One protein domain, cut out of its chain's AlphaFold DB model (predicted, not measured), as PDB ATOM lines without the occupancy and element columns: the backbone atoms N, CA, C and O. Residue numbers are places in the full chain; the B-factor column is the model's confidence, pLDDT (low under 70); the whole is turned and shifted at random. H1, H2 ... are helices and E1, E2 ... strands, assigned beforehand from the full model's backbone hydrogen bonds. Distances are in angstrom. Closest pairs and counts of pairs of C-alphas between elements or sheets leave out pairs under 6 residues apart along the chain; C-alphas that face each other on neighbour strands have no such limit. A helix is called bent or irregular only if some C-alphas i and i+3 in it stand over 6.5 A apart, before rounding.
ATOM      1  N   LEU A 180     -36.724 296.538  -4.949       97.69
ATOM      2  CA  LEU A 180     -37.282 295.387  -5.647       97.69
ATOM      3  C   LEU A 180     -36.921 294.103  -4.900       97.69
ATOM      4  O   LEU A 180     -35.750 293.887  -4.580       97.69
ATOM      5  N   TYR A 181     -37.919 293.250  -4.691       96.56
ATOM      6  CA  TYR A 181     -37.786 291.937  -4.066       96.56
ATOM      7  C   TYR A 181     -38.286 290.839  -5.011       96.56
ATOM      8  O   TYR A 181     -39.160 291.098  -5.836       96.56
ATOM      9  N   ASP A 182     -37.738 289.629  -4.886       93.44
ATOM     10  CA  ASP A 182     -38.308 288.423  -5.501       93.44
ATOM     11  C   ASP A 182     -39.469 287.847  -4.659       93.44
ATOM     12  O   ASP A 182     -39.748 288.309  -3.547       93.44
ATOM     13  N   GLY A 183     -40.124 286.788  -5.151       87.88
ATOM     14  CA  GLY A 183     -41.193 286.087  -4.419       87.88
ATOM     15  C   GLY A 183     -40.741 285.422  -3.107       87.88
ATOM     16  O   GLY A 183     -41.561 285.048  -2.275       87.88
ATOM     17  N   ARG A 184     -39.431 285.302  -2.867       90.12
ATOM     18  CA  ARG A 184     -38.847 284.798  -1.612       90.12
ATOM     19  C   ARG A 184     -38.388 285.933  -0.689       90.12
ATOM     20  O   ARG A 184     -37.709 285.669   0.298       90.12
ATOM     21  N   LYS A 185     -38.776 287.181  -0.983       90.38
ATOM     22  CA  LYS A 185     -38.407 288.400  -0.246       90.38
ATOM     23  C   LYS A 185     -36.894 288.684  -0.257       90.38
ATOM     24  O   LYS A 185     -36.411 289.475   0.555       90.38
ATOM     25  N   ASN A 186     -36.135 288.119  -1.201       95.12
ATOM     26  CA  ASN A 186     -34.740 288.499  -1.419       95.12
ATOM     27  C   ASN A 186     -34.675 289.806  -2.204       95.12
ATOM     28  O   ASN A 186     -35.355 289.985  -3.214       95.12
ATOM     29  N   LYS A 187     -33.820 290.721  -1.757       97.19
ATOM     30  CA  LYS A 187     -33.608 292.016  -2.403       97.19
ATOM     31  C   LYS A 187     -32.847 291.849  -3.726       97.19
ATOM     32  O   LYS A 187     -31.708 291.390  -3.725       97.19
ATOM     33  N   ILE A 188     -33.447 292.293  -4.829       97.31
ATOM     34  CA  ILE A 188     -32.863 292.253  -6.182       97.31
ATOM     35  C   ILE A 188     -32.156 293.571  -6.528       97.31
ATOM     36  O   ILE A 188     -31.079 293.568  -7.129       97.31
ATOM     37  N   ALA A 189     -32.790 294.709  -6.228       97.62
ATOM     38  CA  ALA A 189     -32.321 296.029  -6.657       97.62
ATOM     39  C   ALA A 189     -32.949 297.173  -5.849       97.62
ATOM     40  O   ALA A 189     -33.930 296.979  -5.136       97.62
ATOM     41  N   GLU A 190     -32.400 298.382  -5.992       97.38
ATOM     42  CA  GLU A 190     -32.884 299.609  -5.344       97.38
ATOM     43  C   GLU A 190     -32.882 300.811  -6.287       97.38
ATOM     44  O   GLU A 190     -32.232 300.815  -7.336       97.38
ATOM     45  N   LYS A 191     -33.577 301.873  -5.866       95.19
ATOM     46  CA  LYS A 191     -33.652 303.165  -6.551       95.19
ATOM     47  C   LYS A 191     -34.099 302.963  -8.005       95.19
ATOM     48  O   LYS A 191     -35.033 302.215  -8.275       95.19
ATOM     49  N   ASN A 192     -33.438 303.624  -8.949       94.50
ATOM     50  CA  ASN A 192     -33.817 303.566 -10.357       94.50
ATOM     51  C   ASN A 192     -33.554 302.184 -10.976       94.50
ATOM     52  O   ASN A 192     -34.210 301.833 -11.951       94.50
ATOM     53  N   ASP A 193     -32.628 301.393 -10.422       96.88
ATOM     54  CA  ASP A 193     -32.371 300.031 -10.904       96.88
ATOM     55  C   ASP A 193     -33.532 299.087 -10.563       96.88
ATOM     56  O   ASP A 193     -33.902 298.253 -11.384       96.88
ATOM     57  N   ALA A 194     -34.177 299.281  -9.403       97.31
ATOM     58  CA  ALA A 194     -35.394 298.553  -9.038       97.31
ATOM     59  C   ALA A 194     -36.504 298.757 -10.074       97.31
ATOM     60  O   ALA A 194     -37.088 297.787 -10.543       97.31
ATOM     61  N   ILE A 195     -36.748 300.006 -10.481       95.94
ATOM     62  CA  ILE A 195     -37.779 300.335 -11.476       95.94
ATOM     63  C   ILE A 195     -37.428 299.725 -12.837       95.94
ATOM     64  O   ILE A 195     -38.273 299.093 -13.463       95.94
ATOM     65  N   LYS A 196     -36.173 299.873 -13.282       96.81
ATOM     66  CA  LYS A 196     -35.707 299.339 -14.572       96.81
ATOM     67  C   LYS A 196     -35.831 297.818 -14.652       96.81
ATOM     68  O   LYS A 196     -36.337 297.303 -15.642       96.81
ATOM     69  N   LYS A 197     -35.378 297.102 -13.621       97.62
ATOM     70  CA  LYS A 197     -35.468 295.638 -13.572       97.62
ATOM     71  C   LYS A 197     -36.901 295.158 -13.431       97.62
ATOM     72  O   LYS A 197     -37.263 294.199 -14.095       97.62
ATOM     73  N   PHE A 198     -37.714 295.836 -12.620       96.56
ATOM     74  CA  PHE A 198     -39.130 295.507 -12.506       96.56
ATOM     75  C   PHE A 198     -39.836 295.641 -13.858       96.56
ATOM     76  O   PHE A 198     -40.502 294.702 -14.272       96.56
ATOM     77  N   ALA A 199     -39.621 296.748 -14.581       95.69
ATOM     78  CA  ALA A 199     -40.158 296.928 -15.931       95.69
ATOM     79  C   ALA A 199     -39.711 295.801 -16.873       95.69
ATOM     80  O   ALA A 199     -40.551 295.177 -17.507       95.69
ATOM     81  N   LYS A 200     -38.416 295.455 -16.861       96.69
ATOM     82  CA  LYS A 200     -37.904 294.320 -17.636       96.69
ATOM     83  C   LYS A 200     -38.596 292.997 -17.282       96.69
ATOM     84  O   LYS A 200     -38.920 292.238 -18.182       96.69
ATOM     85  N   PHE A 201     -38.831 292.707 -16.003       95.25
ATOM     86  CA  PHE A 201     -39.548 291.490 -15.614       95.25
ATOM     87  C   PHE A 201     -41.009 291.504 -16.078       95.25
ATOM     88  O   PHE A 201     -41.524 290.464 -16.470       95.25
ATOM     89  N   MET A 202     -41.675 292.660 -16.088       93.81
ATOM     90  CA  MET A 202     -43.022 292.753 -16.661       93.81
ATOM     91  C   MET A 202     -43.005 292.501 -18.176       93.81
ATOM     92  O   MET A 202     -43.867 291.784 -18.681       93.81
ATOM     93  N   ASP A 203     -42.004 293.026 -18.890       93.75
ATOM     94  CA  ASP A 203     -41.806 292.763 -20.323       93.75
ATOM     95  C   ASP A 203     -41.495 291.279 -20.595       93.75
ATOM     96  O   ASP A 203     -41.968 290.715 -21.576       93.75
ATOM     97  N   ASP A 204     -40.751 290.627 -19.694       93.25
ATOM     98  CA  ASP A 204     -40.428 289.196 -19.756       93.25
ATOM     99  C   ASP A 204     -41.620 288.297 -19.319       93.25
ATOM    100  O   ASP A 204     -41.498 287.071 -19.300       93.25
ATOM    101  N   GLY A 205     -42.781 288.880 -18.982       90.94
ATOM    102  CA  GLY A 205     -44.035 288.165 -18.708       90.94
ATOM    103  C   GLY A 205     -44.257 287.734 -17.255       90.94
ATOM    104  O   GLY A 205     -45.175 286.959 -16.994       90.94
ATOM    105  N   TYR A 206     -43.450 288.217 -16.307       91.25
ATOM    106  CA  TYR A 206     -43.650 287.948 -14.881       91.25
ATOM    107  C   TYR A 206     -44.824 288.753 -14.301       91.25
ATOM    108  O   TYR A 206     -45.166 289.833 -14.784       91.25
ATOM    109  N   PHE A 207     -45.396 288.259 -13.201       91.25
ATOM    110  CA  PHE A 207     -46.348 289.004 -12.374       91.25
ATOM    111  C   PHE A 207     -45.632 289.746 -11.251       91.25
ATOM    112  O   PHE A 207     -44.582 289.319 -10.765       91.25
ATOM    113  N   GLY A 208     -46.187 290.881 -10.836       92.12
ATOM    114  CA  GLY A 208     -45.551 291.740  -9.849       92.12
ATOM    115  C   GLY A 208     -46.529 292.419  -8.908       92.12
ATOM    116  O   GLY A 208     -47.731 292.489  -9.154       92.12
ATOM    117  N   VAL A 209     -45.977 292.966  -7.826       93.38
ATOM    118  CA  VAL A 209     -46.699 293.825  -6.887       93.38
ATOM    119  C   VAL A 209     -46.020 295.187  -6.853       93.38
ATOM    120  O   VAL A 209     -44.822 295.279  -6.588       93.38
ATOM    121  N   ILE A 210     -46.780 296.254  -7.091       94.19
ATOM    122  CA  ILE A 210     -46.287 297.633  -7.006       94.19
ATOM    123  C   ILE A 210     -46.933 298.332  -5.816       94.19
ATOM    124  O   ILE A 210     -48.157 298.388  -5.703       94.19
ATOM    125  N   LYS A 211     -46.106 298.945  -4.964       93.00
ATOM    126  CA  LYS A 211     -46.572 299.885  -3.941       93.00
ATOM    127  C   LYS A 211     -46.772 301.277  -4.550       93.00
ATOM    128  O   LYS A 211     -45.812 301.922  -4.981       93.00
ATOM    129  N   SER A 212     -48.020 301.726  -4.542       89.50
ATOM    130  CA  SER A 212     -48.431 303.101  -4.817       89.50
ATOM    131  C   SER A 212     -48.613 303.871  -3.500       89.50
ATOM    132  O   SER A 212     -48.289 303.379  -2.417       89.50
ATOM    133  N   TRP A 213     -49.122 305.096  -3.587       86.12
ATOM    134  CA  TRP A 213     -49.422 305.945  -2.437       86.12
ATOM    135  C   TRP A 213     -50.565 305.376  -1.588       86.12
ATOM    136  O   TRP A 213     -50.423 305.266  -0.376       86.12
ATOM    137  N   GLY A 214     -51.663 304.974  -2.236       84.75
ATOM    138  CA  GLY A 214     -52.889 304.512  -1.574       84.75
ATOM    139  C   GLY A 214     -52.970 303.003  -1.320       84.75
ATOM    140  O   GLY A 214     -53.998 302.523  -0.856       84.75
ATOM    141  N   GLY A 215     -51.926 302.233  -1.644       89.94
ATOM    142  CA  GLY A 215     -51.948 300.782  -1.470       89.94
ATOM    143  C   GLY A 215     -50.974 300.028  -2.367       89.94
ATOM    144  O   GLY A 215     -50.037 300.600  -2.927       89.94
ATOM    145  N   MET A 216     -51.197 298.722  -2.482       91.56
ATOM    146  CA  MET A 216     -50.451 297.836  -3.371       91.56
ATOM    147  C   MET A 216     -51.351 297.344  -4.502       91.56
ATOM    148  O   MET A 216     -52.534 297.089  -4.289       91.56
ATOM    149  N   HIS A 217     -50.774 297.192  -5.688       91.75
ATOM    150  CA  HIS A 217     -51.455 296.676  -6.869       91.75
ATOM    151  C   HIS A 217     -50.731 295.439  -7.376       91.75
ATOM    152  O   HIS A 217     -49.504 295.450  -7.482       91.75
ATOM    153  N   LEU A 218     -51.497 294.406  -7.714       91.19
ATOM    154  CA  LEU A 218     -51.005 293.304  -8.528       91.19
ATOM    155  C   LEU A 218     -50.983 293.765  -9.984       91.19
ATOM    156  O   LEU A 218     -51.934 294.399 -10.444       91.19
ATOM    157  N   VAL A 219     -49.894 293.485 -10.686       92.69
ATOM    158  CA  VAL A 219     -49.686 293.917 -12.067       92.69
ATOM    159  C   VAL A 219     -49.169 292.766 -12.917       92.69
ATOM    160  O   VAL A 219     -48.397 291.922 -12.459       92.69
ATOM    161  N   CYS A 220     -49.594 292.764 -14.172       92.06
ATOM    162  CA  CYS A 220     -49.151 291.853 -15.211       92.06
ATOM    163  C   CYS A 220     -49.076 292.609 -16.540       92.06
ATOM    164  O   CYS A 220     -49.644 293.698 -16.688       92.06
ATOM    165  N   ASN A 221     -48.367 292.034 -17.508       91.56
ATOM    166  CA  ASN A 221     -48.468 292.476 -18.892       91.56
ATOM    167  C   ASN A 221     -49.856 292.100 -19.444       91.56
ATOM    168  O   ASN A 221     -50.372 291.029 -19.131       91.56
ATOM    169  N   ILE A 222     -50.448 292.961 -20.275       89.69
ATOM    170  CA  ILE A 222     -51.768 292.726 -20.877       89.69
ATOM    171  C   ILE A 222     -51.814 291.428 -21.693       89.69
ATOM    172  O   ILE A 222     -52.830 290.743 -21.694       89.69
ATOM    173  N   GLU A 223     -50.698 291.041 -22.314       90.44
ATOM    174  CA  GLU A 223     -50.571 289.787 -23.070       90.44
ATOM    175  C   GLU A 223     -50.659 288.534 -22.179       90.44
ATOM    176  O   GLU A 223     -50.840 287.427 -22.677       90.44
ATOM    177  N   LYS A 224     -50.544 288.700 -20.855       86.88
ATOM    178  CA  LYS A 224     -50.566 287.636 -19.846       86.88
ATOM    179  C   LYS A 224     -51.820 287.655 -18.968       86.88
ATOM    180  O   LYS A 224     -51.849 286.998 -17.929       86.88
ATOM    181  N   ILE A 225     -52.851 288.407 -19.357       86.69
ATOM    182  CA  ILE A 225     -54.039 288.625 -18.519       86.69
ATOM    183  C   ILE A 225     -54.833 287.340 -18.232       86.69
ATOM    184  O   ILE A 225     -55.362 287.197 -17.127       86.69
ATOM    185  N   ASP A 226     -54.866 286.396 -19.175       85.75
ATOM    186  CA  ASP A 226     -55.563 285.116 -19.005       85.75
ATOM    187  C   ASP A 226     -54.847 284.250 -17.953       85.75
ATOM    188  O   ASP A 226     -55.447 283.863 -16.949       85.75
ATOM    189  N   GLU A 227     -53.526 284.069 -18.094       83.06
ATOM    190  CA  GLU A 227     -52.678 283.364 -17.115       83.06
ATOM    191  C   GLU A 227     -52.744 284.018 -15.720       83.06
ATOM    192  O   GLU A 227     -52.757 283.331 -14.694       83.06
ATOM    193  N   PHE A 228     -52.804 285.352 -15.676       80.38
ATOM    194  CA  PHE A 228     -52.912 286.122 -14.440       80.38
ATOM    195  C   PHE A 228     -54.270 285.941 -13.750       80.38
ATOM    196  O   PHE A 228     -54.336 285.913 -12.522       80.38
ATOM    197  N   SER A 229     -55.352 285.808 -14.514       75.44
ATOM    198  CA  SER A 229     -56.697 285.632 -13.954       75.44
ATOM    199  C   SER A 229     -56.887 284.239 -13.352       75.44
ATOM    200  O   SER A 229     -57.571 284.101 -12.341       75.44
ATOM    201  N   GLU A 230     -56.245 283.225 -13.936       68.81
ATOM    202  CA  GLU A 230     -56.304 281.841 -13.455       68.81
ATOM    203  C   GLU A 230     -55.367 281.589 -12.263       68.81
ATOM    204  O   GLU A 230     -55.789 280.984 -11.280       68.81
ATOM    205  N   ASN A 231     -54.123 282.089 -12.306       65.88
ATOM    206  CA  ASN A 231     -53.086 281.761 -11.311       65.88
ATOM    207  C   ASN A 231     -52.689 282.938 -10.397       65.88
ATOM    208  O   ASN A 231     -52.223 282.744  -9.271       65.88
ATOM    209  N   GLY A 232     -52.882 284.183 -10.845       59.00
ATOM    210  CA  GLY A 232     -52.345 285.378 -10.186       59.00
ATOM    211  C   GLY A 232     -52.976 285.688  -8.826       59.00
ATOM    212  O   GLY A 232     -52.309 286.248  -7.953       59.00
ATOM    213  N   MET A 233     -54.231 285.292  -8.589       57.41
ATOM    214  CA  MET A 233     -54.879 285.458  -7.278       57.41
ATOM    215  C   MET A 233     -54.360 284.478  -6.217       57.41
ATOM    216  O   MET A 233     -54.316 284.829  -5.033       57.41
ATOM    217  N   GLU A 234     -53.973 283.265  -6.615       59.12
ATOM    218  CA  GLU A 234     -53.565 282.201  -5.692       59.12
ATOM    219  C   GLU A 234     -52.093 282.359  -5.272       59.12
ATOM    220  O   GLU A 234     -51.779 282.286  -4.082       59.12
ATOM    221  N   GLU A 235     -51.208 282.729  -6.205       57.28
ATOM    222  CA  GLU A 235     -49.800 283.038  -5.907       57.28
ATOM    223  C   GLU A 235     -49.643 284.313  -5.060       57.28
ATOM    224  O   GLU A 235     -48.859 284.350  -4.107       57.28
ATOM    225  N   SER A 236     -50.439 285.353  -5.330       55.28
ATOM    226  CA  SER A 236     -50.342 286.636  -4.616       55.28
ATOM    227  C   SER A 236     -50.744 286.549  -3.140       55.28
ATOM    228  O   SER A 236     -50.195 287.269  -2.303       55.28
ATOM    229  N   ARG A 237     -51.673 285.647  -2.788       55.22
ATOM    230  CA  ARG A 237     -52.097 285.420  -1.394       55.22
ATOM    231  C   ARG A 237     -50.974 284.868  -0.513       55.22
ATOM    232  O   ARG A 237     -50.920 285.219   0.662       55.22
ATOM    233  N   ASN A 238     -50.066 284.074  -1.076       53.12
ATOM    234  CA  ASN A 238     -48.970 283.447  -0.332       53.12
ATOM    235  C   ASN A 238     -47.772 284.387  -0.104       53.12
ATOM    236  O   ASN A 238     -46.987 284.164   0.814       53.12
ATOM    237  N   HIS A 239     -47.626 285.442  -0.913       53.16
ATOM    238  CA  HIS A 239     -46.486 286.367  -0.841       53.16
ATOM    239  C   HIS A 239     -46.755 287.650  -0.035       53.16
ATOM    240  O   HIS A 239     -45.802 288.315   0.384       53.16
ATOM    241  N   LEU A 240     -48.029 287.996   0.186       46.59
ATOM    242  CA  LEU A 240     -48.459 289.191   0.928       46.59
ATOM    243  C   LEU A 240     -48.673 288.959   2.439       46.59
ATOM    244  O   LEU A 240     -48.893 289.935   3.158       46.59
ATOM    245  N   GLN A 241     -48.590 287.711   2.917       37.28
ATOM    246  CA  GLN A 241     -48.458 287.367   4.345       37.28
ATOM    247  C   GLN A 241     -46.980 287.357   4.776       37.28
ATOM    248  O   GLN A 241     -46.703 287.704   5.942       37.28
TER     249      GLN A 241
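AT A GLANCE: This is residues 180 to 241 of the 241 residues of the protein "Acylphosphatase" of Thermoplasmata archaeon (UniProt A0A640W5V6). A two-stranded hairpin, E2 and E3, forms the middle, with helix H1 on the E2 side and helix H2 on the E3 side; the two helices stay apart. E1 lies beside the first turns of H1, with the C-alphas of Ile 188 and Ala 194 closest at 7.4 A, is apart from both strands of the hairpin, and pairs through its residues 187 to 189 with residues 180 to 181. The printed part has 62 residues, with two named helices and three named strands in the order E1, H1, E2, E3, H2; the sheet E2 - E3 is antiparallel and the class is mixed. The whole is compact, with a radius of gyration of the C-alphas of 11.6 A and spans of 32 by 26 by 24 A.

HOW THE PARTS SIT: E2, residues 208 to 211, and E3, residues 216 to 219, are antiparallel neighbours at 151 degrees. N 208 and O 219 are within hydrogen-bond range at 2.9 A, as are N 219 and O 208 at 2.8 A. H1, residues 191 to 203, comes closest to E2 at the C-alphas of Met 202 and Gly 208, 7.3 A apart. H2, residues 222 to 239, comes closest to E3 at the C-alphas of Leu 218 and Ser 236, 7.8 A apart. H2 has a kink of 74 degrees near residue 229 and is irregular: C-alphas 223 and 226 are 8.0 A apart. E1, residues 187 to 190, is apart from E2, and residues 180 to 181 pair antiparallel with its residues 187 to 189. Of the O i to N i+4 pairs, 8 of 9 in H1 and 7 of 14 in H2 are within hydrogen-bond range.

IN THESE COORDINATES: H1 runs 19.1 A from C-alpha 191 at (-33.652, 303.165, -6.551). H2 measures 21.7 A and ends at C-alpha 239, (-46.486, 286.367, -0.841). E2 measures 10.1 A, E3 9.6 A and E1 8.2 A.

THE WHOLE: The C-alphas of Lys 191 and Glu 230 are the two farthest apart, 31.9 A. The printed part has no cut, and the four links between named elements are tight. Residues 230 to 241 are under pLDDT 70.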